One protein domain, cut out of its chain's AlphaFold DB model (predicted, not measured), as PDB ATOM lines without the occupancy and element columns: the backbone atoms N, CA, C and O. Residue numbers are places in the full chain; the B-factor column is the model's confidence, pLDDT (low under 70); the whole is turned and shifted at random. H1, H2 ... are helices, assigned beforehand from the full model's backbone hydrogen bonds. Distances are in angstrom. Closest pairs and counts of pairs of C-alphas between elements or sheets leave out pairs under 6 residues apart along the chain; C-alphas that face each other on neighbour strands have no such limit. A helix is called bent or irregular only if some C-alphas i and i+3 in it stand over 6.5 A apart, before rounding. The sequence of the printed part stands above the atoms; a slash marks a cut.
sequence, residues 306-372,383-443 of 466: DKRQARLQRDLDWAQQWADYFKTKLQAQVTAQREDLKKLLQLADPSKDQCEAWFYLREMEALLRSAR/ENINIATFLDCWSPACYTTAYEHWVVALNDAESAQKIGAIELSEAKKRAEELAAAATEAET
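This is residues 306 to 372 and 383 to 443 of the 466 residues of the protein "Exopolysaccharide biosynthesis domain protein" of Lysobacter dokdonensis DS-58 (UniProt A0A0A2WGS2). Two long helices, H1 and H4, run side by side in opposite directions for part of their length and make a long thin rod, shifted along each other so that residues 429 to 443 of H4 stick out at one end. Beyond H1b, at the opposite tip of the rod, the backbone folds back through residues 348 to 353 into H2, which makes a V with the arm H1b, and the short helix H3 touches residues 368 to 370 of H2, before the tight link into H4. The printed part has 128 residues, with four named helices in the order H1, H2, H3, H4 and no named strand, and its class is all helix. It is extended, with a radius of gyration of the C-alphas of 26.6 A and spans of 99 by 24 by 17 A.

H1, residues 306 to 347, was assigned as one helix by its hydrogen bonds but is bent, with C-alphas 327 and 330 6.6 A apart; its arms H1a, residues 306 to 327, and H1b, residues 330 to 347, stand at a shallow tilt of 13 degrees. H4, residues 396 to 443, touches H1a with residues 403 to 424 alone; the closest C-alphas are those of Leu 316 and Ala 413, 5.0 A apart, and the two run opposite ways at a shallow tilt of 20 degrees. H1b and H4 are near each other, with 6 pairs of C-alphas within 10 A. H2, residues 354 to 370, is near H1b, with 10 such pairs. H3, residues 387 to 393, touches H2 at residues 368 to 370 alone, about perpendicular at 83 degrees; the closest C-alphas, of Arg 369 and Ala 388, are 4.8 A apart. H1b and H3 are close but not clearly touching, the closest C-alphas being those of Gln 337 and Ile 387, 7.9 A apart. H3 and H4 meet only through their link, while H2 and H4 are apart. In H1b, H2, H3 and H4 every O i to N i+4 pair is within hydrogen-bond range; in H1a 17 of 18 are.

H1a begins at C-alpha 306, (235.155, 194.955, 202.033), and is 31.2 A long; H1b is 25.9 A long. H2 measures 24.3 A and H3 10.0 A. H4 runs 70.0 A from C-alpha 396, (261.334, 179.502, 174.859), to C-alpha 443, (209.913, 202.313, 216.498).

The two C-alphas farthest apart, of Lys 352 and Thr 443, are 99.2 A apart. Residues 373 to 382 are not printed, and C-alphas 372 and 383 are 15.1 A apart across this cut. H1 to H2 is a short link and H3 to H4 a tight one. The mean pLDDT of the printed part is 75.5; residue 330, residues 333 to 372 and residues 383 to 402 are under 70.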
ATOM      1  N   ASP A 306     234.483 193.752 202.538       97.44
ATOM      2  CA  ASP A 306     235.155 194.955 202.033       97.44
ATOM      3  C   ASP A 306     236.689 194.809 202.093       97.44
ATOM      4  O   ASP A 306     237.398 194.970 201.096       97.44
ATOM      5  N   LYS A 307     237.216 194.312 203.223       96.62
ATOM      6  CA  LYS A 307     238.644 193.957 203.356       96.62
ATOM      7  C   LYS A 307     239.077 192.849 202.394       96.62
ATOM      8  O   LYS A 307     240.245 192.795 202.000       96.62
ATOM      9  N   ARG A 308     238.194 191.899 202.073       95.62
ATOM     10  CA  ARG A 308     238.467 190.867 201.060       95.62
ATOM     11  C   ARG A 308     238.488 191.484 199.663       95.62
ATOM     12  O   ARG A 308     239.432 191.198 198.939       95.62
ATOM     13  N   GLN A 309     237.559 192.373 199.335       96.12
ATOM     14  CA  GLN A 309     237.509 193.052 198.044       96.12
ATOM     15  C   GLN A 309     238.763 193.894 197.799       96.12
ATOM     16  O   GLN A 309     239.374 193.795 196.741       96.12
ATOM     17  N   ALA A 310     239.241 194.620 198.812       94.81
ATOM     18  CA  ALA A 310     240.503 195.358 198.729       94.81
ATOM     19  C   ALA A 310     241.740 194.453 198.540       94.81
ATOM     20  O   ALA A 310     242.776 194.892 198.044       94.81
ATOM     21  N   ARG A 311     241.680 193.184 198.968       94.19
ATOM     22  CA  ARG A 311     242.730 192.195 198.663       94.19
ATOM     23  C   ARG A 311     242.612 191.686 197.231       94.19
ATOM     24  O   ARG A 311     243.604 191.738 196.526       94.19
ATOM     25  N   LEU A 312     241.411 191.295 196.804       93.31
ATOM     26  CA  LEU A 312     241.155 190.832 195.437       93.31
ATOM     27  C   LEU A 312     241.542 191.884 194.393       93.31
ATOM     28  O   LEU A 312     242.122 191.537 193.372       93.31
ATOM     29  N   GLN A 313     241.301 193.169 194.674       95.88
ATOM     30  CA  GLN A 313     241.747 194.249 193.797       95.88
ATOM     31  C   GLN A 313     243.276 194.316 193.693       95.88
ATOM     32  O   GLN A 313     243.801 194.415 192.595       95.88
ATOM     33  N   ARG A 314     244.003 194.195 194.813       91.81
ATOM     34  CA  ARG A 314     245.475 194.157 194.786       91.81
ATOM     35  C   ARG A 314     246.015 192.938 194.044       91.81
ATOM     36  O   ARG A 314     247.019 193.058 193.351       91.81
ATOM     37  N   ASP A 315     245.364 191.787 194.192       85.50
ATOM     38  CA  ASP A 315     245.738 190.567 193.475       85.50
ATOM     39  C   ASP A 315     245.517 190.731 191.960       85.50
ATOM     40  O   ASP A 315     246.366 190.313 191.174       85.50
ATOM     41  N   LEU A 316     244.428 191.396 191.554       93.00
ATOM     42  CA  LEU A 316     244.164 191.761 190.161       93.00
ATOM     43  C   LEU A 316     245.209 192.744 189.622       93.00
ATOM     44  O   LEU A 316     245.804 192.474 188.583       93.00
ATOM     45  N   ASP A 317     245.482 193.837 190.338       91.81
ATOM     46  CA  ASP A 317     246.482 194.834 189.929       91.81
ATOM     47  C   ASP A 317     247.869 194.185 189.761       91.81
ATOM     48  O   ASP A 317     248.598 194.465 188.806       91.81
ATOM     49  N   TRP A 318     248.216 193.261 190.660       85.38
ATOM     50  CA  TRP A 318     249.453 192.489 190.588       85.38
ATOM     51  C   TRP A 318     249.490 191.546 189.383       85.38
ATOM     52  O   TRP A 318     250.476 191.528 188.645       85.38
ATOM     53  N   ALA A 319     248.427 190.770 189.159       83.12
ATOM     54  CA  ALA A 319     248.337 189.874 188.009       83.12
ATOM     55  C   ALA A 319     248.397 190.650 186.685       83.12
ATOM     56  O   ALA A 319     249.092 190.223 185.761       83.12
ATOM     57  N   GLN A 320     247.747 191.814 186.622       89.81
ATOM     58  CA  GLN A 320     247.766 192.712 185.471       89.81
ATOM     59  C   GLN A 320     249.181 193.220 185.185       89.81
ATOM     60  O   GLN A 320     249.660 193.094 184.059       89.81
ATOM     61  N   GLN A 321     249.890 193.711 186.209       85.00
ATOM     62  CA  GLN A 321     251.272 194.177 186.067       85.00
ATOM     63  C   GLN A 321     252.176 193.098 185.455       85.00
ATOM     64  O   GLN A 321     252.977 193.385 184.560       85.00
ATOM     65  N   TRP A 322     252.052 191.851 185.914       78.56
ATOM     66  CA  TRP A 322     252.851 190.748 185.381       78.56
ATOM     67  C   TRP A 322     252.418 190.319 183.990       78.56
ATOM     68  O   TRP A 322     253.278 190.133 183.129       78.56
ATOM     69  N   ALA A 323     251.118 190.192 183.735       81.06
ATOM     70  CA  ALA A 323     250.616 189.886 182.402       81.06
ATOM     71  C   ALA A 323     251.130 190.911 181.376       81.06
ATOM     72  O   ALA A 323     251.655 190.524 180.327       81.06
ATOM     73  N   ASP A 324     251.095 192.202 181.716       83.19
ATOM     74  CA  ASP A 324     251.618 193.277 180.874       83.19
ATOM     75  C   ASP A 324     253.138 193.204 180.714       83.19
ATOM     76  O   ASP A 324     253.639 193.342 179.593       83.19
ATOM     77  N   TYR A 325     253.884 192.923 181.788       79.06
ATOM     78  CA  TYR A 325     255.332 192.710 181.719       79.06
ATOM     79  C   TYR A 325     255.691 191.586 180.736       79.06
ATOM     80  O   TYR A 325     256.523 191.787 179.848       79.06
ATOM     81  N   PHE A 326     255.043 190.422 180.845       73.44
ATOM     82  CA  PHE A 326     255.325 189.281 179.973       73.44
ATOM     83  C   PHE A 326     254.893 189.528 178.521       73.44
ATOM     84  O   PHE A 326     255.607 189.128 177.594       73.44
ATOM     85  N   LYS A 327     253.751 190.198 178.320       76.50
ATOM     86  CA  LYS A 327     253.182 190.487 176.996       76.50
ATOM     87  C   LYS A 327     253.964 191.550 176.230       76.50
ATOM     88  O   LYS A 327     254.100 191.441 175.015       76.50
ATOM     89  N   THR A 328     254.442 192.586 176.916       78.38
ATOM     90  CA  THR A 328     255.043 193.763 176.271       78.38
ATOM     91  C   THR A 328     256.557 193.788 176.444       78.38
ATOM     92  O   THR A 328     257.291 193.610 175.472       78.38
ATOM     93  N   LYS A 329     257.036 193.958 177.681       71.12
ATOM     94  CA  LYS A 329     258.454 194.157 177.996       71.12
ATOM     95  C   LYS A 329     259.280 192.912 177.677       71.12
ATOM     96  O   LYS A 329     260.241 193.004 176.915       71.12
ATOM     97  N   LEU A 330     258.895 191.748 178.203       68.62
ATOM     98  CA  LEU A 330     259.675 190.524 178.009       68.62
ATOM     99  C   LEU A 330     259.618 190.051 176.552       68.62
ATOM    100  O   LEU A 330     260.652 189.719 175.985       68.62
ATOM    101  N   GLN A 331     258.447 190.102 175.910       70.94
ATOM    102  CA  GLN A 331     258.306 189.756 174.489       70.94
ATOM    103  C   GLN A 331     259.171 190.644 173.578       70.94
ATOM    104  O   GLN A 331     259.793 190.145 172.634       70.94
ATOM    105  N   ALA A 332     259.250 191.950 173.858       72.06
ATOM    106  CA  ALA A 332     260.126 192.864 173.131       72.06
ATOM    107  C   ALA A 332     261.608 192.514 173.341       72.06
ATOM    108  O   ALA A 332     262.354 192.441 172.366       72.06
ATOM    109  N   GLN A 333     262.018 192.216 174.580       67.50
ATOM    110  CA  GLN A 333     263.383 191.770 174.887       67.50
ATOM    111  C   GLN A 333     263.733 190.459 174.165       67.50
ATOM    112  O   GLN A 333     264.786 190.376 173.536       67.50
ATOM    113  N   VAL A 334     262.835 189.464 174.168       65.75
ATOM    114  CA  VAL A 334     263.019 188.202 173.424       65.75
ATOM    115  C   VAL A 334     263.175 188.467 171.925       65.75
ATOM    116  O   VAL A 334     264.019 187.862 171.267       65.75
ATOM    117  N   THR A 335     262.362 189.367 171.369       67.88
ATOM    118  CA  THR A 335     262.384 189.691 169.936       67.88
ATOM    119  C   THR A 335     263.681 190.396 169.543       67.88
ATOM    120  O   THR A 335     264.324 189.972 168.586       67.88
ATOM    121  N   ALA A 336     264.105 191.407 170.308       67.31
ATOM    122  CA  ALA A 336     265.370 192.105 170.085       67.31
ATOM    123  C   ALA A 336     266.560 191.133 170.123       67.31
ATOM    124  O   ALA A 336     267.363 191.101 169.194       67.31
ATOM    125  N   GLN A 337     266.601 190.247 171.124       64.06
ATOM    126  CA  GLN A 337     267.658 189.239 171.233       64.06
ATOM    127  C   GLN A 337     267.663 188.244 170.065       64.06
ATOM    128  O   GLN A 337     268.730 187.849 169.598       64.06
ATOM    129  N   ARG A 338     266.491 187.832 169.559       63.84
ATOM    130  CA  ARG A 338     266.410 186.978 168.361       63.84
ATOM    131  C   ARG A 338     266.992 187.665 167.130       63.84
ATOM    132  O   ARG A 338     267.670 187.006 166.348       63.84
ATOM    133  N   GLU A 339     266.725 188.953 166.946       67.50
ATOM    134  CA  GLU A 339     267.273 189.719 165.825       67.50
ATOM    135  C   GLU A 339     268.786 189.924 165.953       67.50
ATOM    136  O   GLU A 339     269.504 189.764 164.967       67.50
ATOM    137  N   ASP A 340     269.295 190.179 167.159       63.88
ATOM    138  CA  ASP A 340     270.738 190.273 167.398       63.88
ATOM    139  C   ASP A 340     271.442 188.939 167.112       63.88
ATOM    140  O   ASP A 340     272.439 188.911 166.393       63.88
ATOM    141  N   LEU A 341     270.876 187.811 167.557       59.81
ATOM    142  CA  LEU A 341     271.398 186.479 167.230       59.81
ATOM    143  C   LEU A 341     271.395 186.198 165.721       59.81
ATOM    144  O   LEU A 341     272.352 185.618 165.211       59.81
ATOM    145  N   LYS A 342     270.356 186.614 164.985       63.50
ATOM    146  CA  LYS A 342     270.320 186.477 163.517       63.50
ATOM    147  C   LYS A 342     271.416 187.296 162.841       63.50
ATOM    148  O   LYS A 342     272.087 186.770 161.959       63.50
ATOM    149  N   LYS A 343     271.615 188.554 163.249       67.25
ATOM    150  CA  LYS A 343     272.693 189.409 162.722       67.25
ATOM    151  C   LYS A 343     274.066 188.800 162.997       67.25
ATOM    152  O   LYS A 343     274.921 188.789 162.120       67.25
ATOM    153  N   LEU A 344     274.262 188.244 164.192       60.94
ATOM    154  CA  LEU A 344     275.502 187.562 164.563       60.94
ATOM    155  C   LEU A 344     275.728 186.278 163.752       60.94
ATOM    156  O   LEU A 344     276.835 186.042 163.279       60.94
ATOM    157  N   LEU A 345     274.683 185.482 163.511       59.88
ATOM    158  CA  LEU A 345     274.750 184.315 162.622       59.88
ATOM    159  C   LEU A 345     275.068 184.691 161.170       59.88
ATOM    160  O   LEU A 345     275.715 183.918 160.480       59.88
ATOM    161  N   GLN A 346     274.634 185.863 160.703       66.56
ATOM    162  CA  GLN A 346     274.984 186.368 159.371       66.56
ATOM    163  C   GLN A 346     276.446 186.832 159.276       66.56
ATOM    164  O   GLN A 346     277.019 186.788 158.191       66.56
ATOM    165  N   LEU A 347     277.050 187.267 160.389       61.97
ATOM    166  CA  LEU A 347     278.480 187.595 160.463       61.97
ATOM    167  C   LEU A 347     279.361 186.339 160.452       61.97
ATOM    168  O   LEU A 347     280.456 186.362 159.892       61.97
ATOM    169  N   ALA A 348     278.885 185.244 161.045       57.69
ATOM    170  CA  ALA A 348     279.538 183.944 160.977       57.69
ATOM    171  C   ALA A 348     279.229 183.278 159.627       57.69
ATOM    172  O   ALA A 348     278.263 182.534 159.515       57.69
ATOM    173  N   ASP A 349     280.027 183.556 158.594       54.47
ATOM    174  CA  ASP A 349     279.870 182.957 157.261       54.47
ATOM    175  C   ASP A 349     280.105 181.428 157.315       54.47
ATOM    176  O   ASP A 349     281.256 180.978 157.357       54.47
ATOM    177  N   PRO A 350     279.050 180.586 157.283       52.03
ATOM    178  CA  PRO A 350     279.192 179.140 157.456       52.03
ATOM    179  C   PRO A 350     279.841 178.472 156.238       52.03
ATOM    180  O   PRO A 350     280.154 177.282 156.282       52.03
ATOM    181  N   SER A 351     279.993 179.214 155.135       55.56
ATOM    182  CA  SER A 351     280.562 178.723 153.883       55.56
ATOM    183  C   SER A 351     282.092 178.764 153.849       55.56
ATOM    184  O   SER A 351     282.679 178.174 152.943       55.56
ATOM    185  N   LYS A 352     282.735 179.421 154.828       55.53
ATOM    186  CA  LYS A 352     284.191 179.636 154.840       55.53
ATOM    187  C   LYS A 352     284.949 178.709 155.788       55.53
ATOM    188  O   LYS A 352     285.929 178.123 155.343       55.53
ATOM    189  N   ASP A 353     284.482 178.499 157.023       57.72
ATOM    190  CA  ASP A 353     285.036 177.473 157.925       57.72
ATOM    191  C   ASP A 353     284.083 177.157 159.101       57.72
ATOM    192  O   ASP A 353     283.670 178.036 159.862       57.72
ATOM    193  N   GLN A 354     283.731 175.879 159.284       54.94
ATOM    194  CA  GLN A 354     282.845 175.430 160.370       54.94
ATOM    195  C   GLN A 354     283.490 175.589 161.756       54.94
ATOM    196  O   GLN A 354     282.783 175.780 162.749       54.94
ATOM    197  N   CYS A 355     284.823 175.530 161.830       57.69
ATOM    198  CA  CYS A 355     285.570 175.729 163.070       57.69
ATOM    199  C   CYS A 355     285.572 177.202 163.496       57.69
ATOM    200  O   CYS A 355     285.457 177.498 164.686       57.69
ATOM    201  N   GLU A 356     285.643 178.120 162.532       57.25
ATOM    202  CA  GLU A 356     285.600 179.564 162.766       57.25
ATOM    203  C   GLU A 356     284.197 180.002 163.214       57.25
ATOM    204  O   GLU A 356     284.055 180.692 164.223       57.25
ATOM    205  N   ALA A 357     283.145 179.479 162.574       54.22
ATOM    206  CA  ALA A 357     281.767 179.672 163.028       54.22
ATOM    207  C   ALA A 357     281.542 179.143 164.461       54.22
ATOM    208  O   ALA A 357     280.879 179.797 165.268       54.22
ATOM    209  N   TRP A 358     282.119 177.985 164.812       58.06
ATOM    210  CA  TRP A 358     282.034 177.443 166.173       58.06
ATOM    211  C   TRP A 358     282.798 178.293 167.195       58.06
ATOM    212  O   TRP A 358     282.284 178.538 168.286       58.06
ATOM    213  N   PHE A 359     283.990 178.782 166.846       61.66
ATOM    214  CA  PHE A 359     284.773 179.684 167.691       61.66
ATOM    215  C   PHE A 359     284.015 180.987 167.972       61.66
ATOM    216  O   PHE A 359     283.855 181.355 169.135       61.66
ATOM    217  N   TYR A 360     283.456 181.623 166.936       55.75
ATOM    218  CA  TYR A 360     282.648 182.834 167.095       55.75
ATOM    219  C   TYR A 360     281.421 182.600 167.978       55.75
ATOM    220  O   TYR A 360     281.169 183.386 168.887       55.75
ATOM    221  N   LEU A 361     280.689 181.500 167.779       59.12
ATOM    222  CA  LEU A 361     279.530 181.169 168.613       59.12
ATOM    223  C   LEU A 361     279.917 180.894 170.078       59.12
ATOM    224  O   LEU A 361     279.177 181.278 170.985       59.12
ATOM    225  N   ARG A 362     281.077 180.272 170.328       62.00
ATOM    226  CA  ARG A 362     281.552 179.952 171.682       62.00
ATOM    227  C   ARG A 362     282.077 181.175 172.437       62.00
ATOM    228  O   ARG A 362     281.754 181.345 173.610       62.00
ATOM    229  N   GLU A 363     282.851 182.037 171.781       60.97
ATOM    230  CA  GLU A 363     283.309 183.307 172.364       60.97
ATOM    231  C   GLU A 363     282.134 184.260 172.614       60.97
ATOM    232  O   GLU A 363     282.086 184.951 173.631       60.97
ATOM    233  N   MET A 364     281.115 184.230 171.750       57.41
ATOM    234  CA  MET A 364     279.856 184.945 171.967       57.41
ATOM    235  C   MET A 364     279.098 184.424 173.196       57.41
ATOM    236  O   MET A 364     278.654 185.224 174.015       57.41
ATOM    237  N   GLU A 365     278.976 183.104 173.379       56.47
ATOM    238  CA  GLU A 365     278.370 182.525 174.589       56.47
ATOM    239  C   GLU A 365     279.131 182.946 175.859       56.47
ATOM    240  O   GLU A 365     278.512 183.283 176.872       56.47
ATOM    241  N   ALA A 366     280.464 182.988 175.799       60.03
ATOM    242  CA  ALA A 366     281.308 183.441 176.900       60.03
ATOM    243  C   ALA A 366     281.118 184.938 177.203       60.03
ATOM    244  O   ALA A 366     280.917 185.300 178.364       60.03
ATOM    245  N   LEU A 367     281.095 185.801 176.181       54.47
ATOM    246  CA  LEU A 367     280.841 187.239 176.323       54.47
ATOM    247  C   LEU A 367     279.460 187.511 176.920       54.47
ATOM    248  O   LEU A 367     279.341 188.263 177.889       54.47
ATOM    249  N   LEU A 368     278.427 186.837 176.413       54.50
ATOM    250  CA  LEU A 368     277.066 186.963 176.926       54.50
ATOM    251  C   LEU A 368     276.962 186.519 178.389       54.50
ATOM    252  O   LEU A 368     276.286 187.189 179.166       54.50
ATOM    253  N   ARG A 369     277.664 185.447 178.788       58.19
ATOM    254  CA  ARG A 369     277.716 184.958 180.179       58.19
ATOM    255  C   ARG A 369     278.573 185.816 181.106       58.19
ATOM    256  O   ARG A 369     278.275 185.879 182.296       58.19
ATOM    257  N   SER A 370     279.596 186.487 180.581       53.53
ATOM    258  CA  SER A 370     280.493 187.356 181.356       53.53
ATOM    259  C   SER A 370     279.823 188.646 181.847       53.53
ATOM    260  O   SER A 370     280.229 189.195 182.863       53.53
ATOM    261  N   ALA A 371     278.725 189.077 181.211       51.34
ATOM    262  CA  ALA A 371     277.900 190.209 181.645       51.34
ATOM    263  C   ALA A 371     277.030 189.918 182.894       51.34
ATOM    264  O   ALA A 371     276.100 190.672 183.203       51.34
ATOM    265  N   ARG A 372     277.285 188.813 183.611       54.25
ATOM    266  CA  ARG A 372     276.650 188.490 184.895       54.25
ATOM    267  C   ARG A 372     277.123 189.449 185.980       54.25
ATOM    268  O   ARG A 372     278.259 189.383 186.429       54.25
ATOM    269  N   GLU A 383     262.885 193.011 186.409       53.09
ATOM    270  CA  GLU A 383     262.504 193.715 185.167       53.09
ATOM    271  C   GLU A 383     263.679 193.938 184.186       53.09
ATOM    272  O   GLU A 383     263.459 194.090 182.983       53.09
ATOM    273  N   ASN A 384     264.919 193.884 184.685       54.62
ATOM    274  CA  ASN A 384     266.168 194.109 183.951       54.62
ATOM    275  C   ASN A 384     267.017 192.826 183.881       54.62
ATOM    276  O   ASN A 384     268.074 192.737 184.506       54.62
ATOM    277  N   ILE A 385     266.544 191.808 183.158       54.88
ATOM    278  CA  ILE A 385     267.273 190.540 182.990       54.88
ATOM    279  C   ILE A 385     268.359 190.707 181.916       54.88
ATOM    280  O   ILE A 385     268.064 191.089 180.784       54.88
ATOM    281  N   ASN A 386     269.619 190.402 182.245       56.69
ATOM    282  CA  ASN A 386     270.692 190.327 181.247       56.69
ATOM    283  C   ASN A 386     270.557 189.060 180.369       56.69
ATOM    284  O   ASN A 386     269.927 188.078 180.763       56.69
ATOM    285  N   ILE A 387     271.172 189.050 179.179       54.38
ATOM    286  CA  ILE A 387     271.061 187.928 178.221       54.38
ATOM    287  C   ILE A 387     271.443 186.577 178.852       54.38
ATOM    288  O   ILE A 387     270.759 185.584 178.617       54.38
ATOM    289  N   ALA A 388     272.477 186.530 179.696       56.22
ATOM    290  CA  ALA A 388     272.887 185.302 180.382       56.22
ATOM    291  C   ALA A 388     271.780 184.715 181.267       56.22
ATOM    292  O   ALA A 388     271.489 183.525 181.209       56.22
ATOM    293  N   THR A 389     271.140 185.561 182.074       57.88
ATOM    294  CA  THR A 389     270.073 185.149 182.993       57.88
ATOM    295  C   THR A 389     268.800 184.803 182.224       57.88
ATOM    296  O   THR A 389     268.075 183.896 182.621       57.88
ATOM    297  N   PHE A 390     268.552 185.453 181.083       56.00
ATOM    298  CA  PHE A 390     267.465 185.079 180.180       56.00
ATOM    299  C   PHE A 390     267.677 183.683 179.578       56.00
ATOM    300  O   PHE A 390     266.786 182.843 179.656       56.00
ATOM    301  N   LEU A 391     268.861 183.394 179.039       56.41
ATOM    302  CA  LEU A 391     269.162 182.083 178.457       56.41
ATOM    303  C   LEU A 391     269.139 180.952 179.502       56.41
ATOM    304  O   LEU A 391     268.733 179.837 179.171       56.41
ATOM    305  N   ASP A 392     269.499 181.246 180.755       57.75
ATOM    306  CA  ASP A 392     269.504 180.274 181.854       57.75
ATOM    307  C   ASP A 392     268.111 180.050 182.487       57.75
ATOM    308  O   ASP A 392     267.750 178.911 182.791       57.75
ATOM    309  N   CYS A 393     267.308 181.104 182.686       56.62
ATOM    310  CA  CYS A 393     265.983 181.012 183.326       56.62
ATOM    311  C   CYS A 393     264.829 180.795 182.327       56.62
ATOM    312  O   CYS A 393     263.796 180.225 182.684       56.62
ATOM    313  N   TRP A 394     264.964 181.272 181.087       58.28
ATOM    314  CA  TRP A 394     263.836 181.565 180.198       58.28
ATOM    315  C   TRP A 394     264.009 180.972 178.799       58.28
ATOM    316  O   TRP A 394     263.788 181.638 177.786       58.28
ATOM    317  N   SER A 395     264.328 179.673 178.721       59.66
ATOM    318  CA  SER A 395     264.164 178.929 177.462       59.66
ATOM    319  C   SER A 395     262.784 179.226 176.838       59.66
ATOM    320  O   SER A 395     261.823 179.441 177.588       59.66
ATOM    321  N   PRO A 396     262.618 179.197 175.498       58.91
ATOM    322  CA  PRO A 396     261.334 179.502 174.859       58.91
ATOM    323  C   PRO A 396     260.150 178.728 175.464       58.91
ATOM    324  O   PRO A 396     259.064 179.276 175.617       58.91
ATOM    325  N   ALA A 397     260.381 177.484 175.894       60.00
ATOM    326  CA  ALA A 397     259.385 176.667 176.577       60.00
ATOM    327  C   ALA A 397     259.010 177.191 177.980       60.00
ATOM    328  O   ALA A 397     257.833 177.141 178.344       60.00
ATOM    329  N   CYS A 398     259.969 177.690 178.770       64.88
ATOM    330  CA  CYS A 398     259.689 178.251 180.098       64.88
ATOM    331  C   CYS A 398     259.091 179.675 180.000       64.88
ATOM    332  O   CYS A 398     258.236 180.007 180.819       64.88
ATOM    333  N   TYR A 399     259.401 180.456 178.947       64.25
ATOM    334  CA  TYR A 399     258.682 181.704 178.624       64.25
ATOM    335  C   TYR A 399     257.202 181.449 178.318       64.25
ATOM    336  O   TYR A 399     256.340 182.014 178.987       64.25
ATOM    337  N   THR A 400     256.893 180.566 177.359       65.81
ATOM    338  CA  THR A 400     255.500 180.273 176.977       65.81
ATOM    339  C   THR A 400     254.696 179.748 178.165       65.81
ATOM    340  O   THR A 400     253.595 180.225 178.412       65.81
ATOM    341  N   THR A 401     255.281 178.848 178.962       69.50
ATOM    342  CA  THR A 401     254.618 178.298 180.157       69.50
ATOM    343  C   THR A 401     254.320 179.383 181.202       69.50
ATOM    344  O   THR A 401     253.252 179.378 181.808       69.50
ATOM    345  N   ALA A 402     255.244 180.321 181.434       68.94
ATOM    346  CA  ALA A 402     255.019 181.399 182.397       68.94
ATOM    347  C   ALA A 402     254.049 182.464 181.880       68.94
ATOM    348  O   ALA A 402     253.248 182.978 182.655       68.94
ATOM    349  N   TYR A 403     254.091 182.771 180.583       71.25
ATOM    350  CA  TYR A 403     253.116 183.653 179.954       71.25
ATOM    351  C   TYR A 403     251.700 183.076 180.074       71.25
ATOM    352  O   TYR A 403     250.809 183.756 180.572       71.25
ATOM    353  N   GLU A 404     251.507 181.802 179.717       75.44
ATOM    354  CA  GLU A 404     250.227 181.100 179.878       75.44
ATOM    355  C   GLU A 404     249.758 181.094 181.339       75.44
ATOM    356  O   GLU A 404     248.588 181.363 181.608       75.44
ATOM    357  N   HIS A 405     250.667 180.862 182.294       78.31
ATOM    358  CA  HIS A 405     250.359 180.964 183.721       78.31
ATOM    359  C   HIS A 405     249.813 182.347 184.096       78.31
ATOM    360  O   HIS A 405     248.802 182.429 184.787       78.31
ATOM    361  N   TRP A 406     250.461 183.430 183.661       78.81
ATOM    362  CA  TRP A 406     250.028 184.785 184.010       78.81
ATOM    363  C   TRP A 406     248.739 185.207 183.309       78.81
ATOM    364  O   TRP A 406     247.950 185.930 183.906       78.81
ATOM    365  N   VAL A 407     248.475 184.701 182.100       79.19
ATOM    366  CA  VAL A 407     247.173 184.870 181.436       79.19
ATOM    367  C   VAL A 407     246.060 184.200 182.247       79.19
ATOM    368  O   VAL A 407     245.031 184.820 182.501       79.19
ATOM    369  N   VAL A 408     246.267 182.956 182.695       83.50
ATOM    370  CA  VAL A 408     245.288 182.253 183.541       83.50
ATOM    371  C   VAL A 408     245.117 182.964 184.884       83.50
ATOM    372  O   VAL A 408     243.990 183.219 185.292       83.50
ATOM    373  N   ALA A 409     246.216 183.356 185.535       79.38
ATOM    374  CA  ALA A 409     246.175 184.059 186.814       79.38
ATOM    375  C   ALA A 409     245.437 185.405 186.728       79.38
ATOM    376  O   ALA A 409     244.712 185.755 187.657       79.38
ATOM    377  N   LEU A 410     245.587 186.142 185.620       87.00
ATOM    378  CA  LEU A 410     244.836 187.370 185.372       87.00
ATOM    379  C   LEU A 410     243.336 187.087 185.225       87.00
ATOM    380  O   LEU A 410     242.537 187.704 185.922       87.00
ATOM    381  N   ASN A 411     242.954 186.114 184.394       90.19
ATOM    382  CA  ASN A 411     241.546 185.740 184.206       90.19
ATOM    383  C   ASN A 411     240.885 185.278 185.519       90.19
ATOM    384  O   ASN A 411     239.736 185.634 185.808       90.19
ATOM    385  N   ASP A 412     241.609 184.501 186.327       91.44
ATOM    386  CA  ASP A 412     241.151 184.045 187.640       91.44
ATOM    387  C   ASP A 412     240.991 185.225 188.610       91.44
ATOM    388  O   ASP A 412     239.980 185.314 189.312       91.44
ATOM    389  N   ALA A 413     241.952 186.157 188.633       90.69
ATOM    390  CA  ALA A 413     241.898 187.348 189.478       90.69
ATOM    391  C   ALA A 413     240.748 188.287 189.080       90.69
ATOM    392  O   ALA A 413     240.017 188.755 189.953       90.69
ATOM    393  N   GLU A 414     240.523 188.507 187.780       95.25
ATOM    394  CA  GLU A 414     239.382 189.275 187.270       95.25
ATOM    395  C   GLU A 414     238.050 188.643 187.680       95.25
ATOM    396  O   GLU A 414     237.139 189.330 188.149       95.25
ATOM    397  N   SER A 415     237.930 187.323 187.520       95.38
ATOM    398  CA  SER A 415     236.716 186.587 187.878       95.38
ATOM    399  C   SER A 415     236.460 186.650 189.381       95.38
ATOM    400  O   SER A 415     235.346 186.957 189.810       95.38
ATOM    401  N   ALA A 416     237.493 186.433 190.198       93.25
ATOM    402  CA  ALA A 416     237.396 186.519 191.649       93.25
ATOM    403  C   ALA A 416     237.034 187.936 192.118       93.25
ATOM    404  O   ALA A 416     236.210 188.078 193.022       93.25
ATOM    405  N   GLN A 417     237.599 188.976 191.495       97.06
ATOM    406  CA  GLN A 417     237.291 190.377 191.793       97.06
ATOM    407  C   GLN A 417     235.826 190.709 191.479       97.06
ATOM    408  O   GLN A 417     235.160 191.327 192.316       97.06
ATOM    409  N   LYS A 418     235.308 190.247 190.331       97.00
ATOM    410  CA  LYS A 418     233.907 190.443 189.924       97.00
ATOM    411  C   LYS A 418     232.941 189.732 190.866       97.00
ATOM    412  O   LYS A 418     231.993 190.348 191.342       97.00
ATOM    413  N   ILE A 419     233.204 188.462 191.181       95.88
ATOM    414  CA  ILE A 419     232.385 187.685 192.123       95.88
ATOM    415  C   ILE A 419     232.402 188.345 193.506       95.88
ATOM    416  O   ILE A 419     231.346 188.567 194.092       95.88
ATOM    417  N   GLY A 420     233.580 188.734 194.002       95.69
ATOM    418  CA  GLY A 420     233.707 189.426 195.285       95.69
ATOM    419  C   GLY A 420     232.949 190.759 195.332       95.69
ATOM    420  O   GLY A 420     232.352 191.085 196.357       95.69
ATOM    421  N   ALA A 421     232.914 191.504 194.221       96.69
ATOM    422  CA  ALA A 421     232.150 192.746 194.119       96.69
ATOM    423  C   ALA A 421     230.636 192.499 194.210       96.69
ATOM    424  O   ALA A 421     229.936 193.257 194.888       96.69
ATOM    425  N   ILE A 422     230.140 191.436 193.566       97.56
ATOM    426  CA  ILE A 422     228.730 191.029 193.629       97.56
ATOM    427  C   ILE A 422     228.365 190.615 195.060       97.56
ATOM    428  O   ILE A 422     227.428 191.172 195.626       97.56
ATOM    429  N   GLU A 423     229.155 189.735 195.683       96.88
ATOM    430  CA  GLU A 423     228.939 189.291 197.069       96.88
ATOM    431  C   GLU A 423     228.922 190.473 198.056       96.88
ATOM    432  O   GLU A 423     228.076 190.539 198.949       96.88
ATOM    433  N   LEU A 424     229.834 191.441 197.895       97.81
ATOM    434  CA  LEU A 424     229.864 192.648 198.724       97.81
ATOM    435  C   LEU A 424     228.624 193.525 198.505       97.81
ATOM    436  O   LEU A 424     228.100 194.087 199.467       97.81
ATOM    437  N   SER A 425     228.161 193.657 197.261       97.69
ATOM    438  CA  SER A 425     226.954 194.416 196.919       97.69
ATOM    439  C   SER A 425     225.705 193.800 197.555       97.69
ATOM    440  O   SER A 425     224.944 194.489 198.236       97.69
ATOM    441  N   GLU A 426     225.535 192.484 197.428       97.88
ATOM    442  CA  GLU A 426     224.430 191.745 198.049       97.88
ATOM    443  C   GLU A 426     224.474 191.837 199.578       97.88
ATOM    444  O   GLU A 426     223.451 192.082 200.223       97.88
ATOM    445  N   ALA A 427     225.664 191.715 200.173       97.50
ATOM    446  CA  ALA A 427     225.837 191.849 201.614       97.50
ATOM    447  C   ALA A 427     225.486 193.257 202.121       97.50
ATOM    448  O   ALA A 427     224.899 193.371 203.201       97.50
ATOM    449  N   LYS A 428     225.813 194.310 201.357       97.75
ATOM    450  CA  LYS A 428     225.438 195.700 201.664       97.75
ATOM    451  C   LYS A 428     223.929 195.905 201.578       97.75
ATOM    452  O   LYS A 428     223.349 196.428 202.523       97.75
ATOM    453  N   LYS A 429     223.281 195.401 200.523       98.12
ATOM    454  CA  LYS A 429     221.818 195.447 200.395       98.12
ATOM    455  C   LYS A 429     221.127 194.761 201.578       98.12
ATOM    456  O   LYS A 429     220.235 195.328 202.200       98.12
ATOM    457  N   ARG A 430     221.597 193.572 201.965       97.50
ATOM    458  CA  ARG A 430     221.074 192.860 203.140       97.50
ATOM    459  C   ARG A 430     221.317 193.617 204.450       97.50
ATOM    460  O   ARG A 430     220.501 193.532 205.365       97.50
ATOM    461  N   ALA A 431     222.424 194.352 204.563       97.44
ATOM    462  CA  ALA A 431     222.691 195.201 205.723       97.44
ATOM    463  C   ALA A 431     221.692 196.364 205.820       97.44
ATOM    464  O   ALA A 431     221.211 196.650 206.914       97.44
ATOM    465  N   GLU A 432     221.330 196.987 204.695       97.12
ATOM    466  CA  GLU A 432     220.303 198.037 204.636       97.12
ATOM    467  C   GLU A 432     218.924 197.503 205.047       97.12
ATOM    468  O   GLU A 432     218.254 198.105 205.887       97.12
ATOM    469  N   GLU A 433     218.533 196.333 204.534       97.50
ATOM    470  CA  GLU A 433     217.278 195.662 204.900       97.50
ATOM    471  C   GLU A 433     217.212 195.358 206.407       97.50
ATOM    472  O   GLU A 433     216.217 195.656 207.071       97.50
ATOM    473  N   LEU A 434     218.291 194.817 206.987       97.38
ATOM    474  CA  LEU A 434     218.356 194.526 208.423       97.38
ATOM    475  C   LEU A 434     218.432 195.794 209.283       97.38
ATOM    476  O   LEU A 434     217.897 195.812 210.393       97.38
ATOM    477  N   ALA A 435     219.055 196.866 208.792       96.62
ATOM    478  CA  ALA A 435     219.060 198.158 209.469       96.62
ATOM    479  C   ALA A 435     217.657 198.783 209.507       96.62
ATOM    480  O   ALA A 435     217.246 199.295 210.554       96.62
ATOM    481  N   ALA A 436     216.903 198.688 208.406       96.38
ATOM    482  CA  ALA A 436     215.506 199.103 208.354       96.38
ATOM    483  C   ALA A 436     214.649 198.278 209.326       96.38
ATOM    484  O   ALA A 436     213.953 198.859 210.157       96.38
ATOM    485  N   ALA A 437     214.789 196.948 209.320       95.12
ATOM    486  CA  ALA A 437     214.063 196.063 210.233       95.12
ATOM    487  C   ALA A 437     214.378 196.338 211.716       95.12
ATOM    488  O   ALA A 437     213.477 196.339 212.555       95.12
ATOM    489  N   ALA A 438     215.642 196.605 212.063       95.44
ATOM    490  CA  ALA A 438     216.025 196.967 213.429       95.44
ATOM    491  C   ALA A 438     215.441 198.328 213.853       95.44
ATOM    492  O   ALA A 438     214.995 198.484 214.989       95.44
ATOM    493  N   THR A 439     215.408 199.300 212.937       95.50
ATOM    494  CA  THR A 439     214.818 200.628 213.176       95.50
ATOM    495  C   THR A 439     213.302 200.541 213.347       95.50
ATOM    496  O   THR A 439     212.738 201.153 214.257       95.50
ATOM    497  N   GLU A 440     212.634 199.750 212.509       94.31
ATOM    498  CA  GLU A 440     211.204 199.475 212.619       94.31
ATOM    499  C   GLU A 440     210.880 198.778 213.945       94.31
ATOM    500  O   GLU A 440     209.968 199.206 214.650       94.31
ATOM    501  N   ALA A 441     211.663 197.767 214.339       93.81
ATOM    502  CA  ALA A 441     211.479 197.068 215.609       93.81
ATOM    503  C   ALA A 441     211.589 198.007 216.822       93.81
ATOM    504  O   ALA A 441     210.794 197.893 217.754       93.81
ATOM    505  N   GLU A 442     212.531 198.955 216.807       91.25
ATOM    506  CA  GLU A 442     212.655 199.968 217.863       91.25
ATOM    507  C   GLU A 442     211.463 200.937 217.857       91.25
ATOM    508  O   GLU A 442     210.881 201.231 218.901       91.25
ATOM    509  N   THR A 443     211.040 201.381 216.670       93.31
ATOM    510  CA  THR A 443     209.913 202.313 216.498       93.31
ATOM    511  C   THR A 443     208.594 201.693 216.966       93.31
ATOM    512  O   THR A 443     207.814 202.325 217.681       93.31
TER     513      THR A 443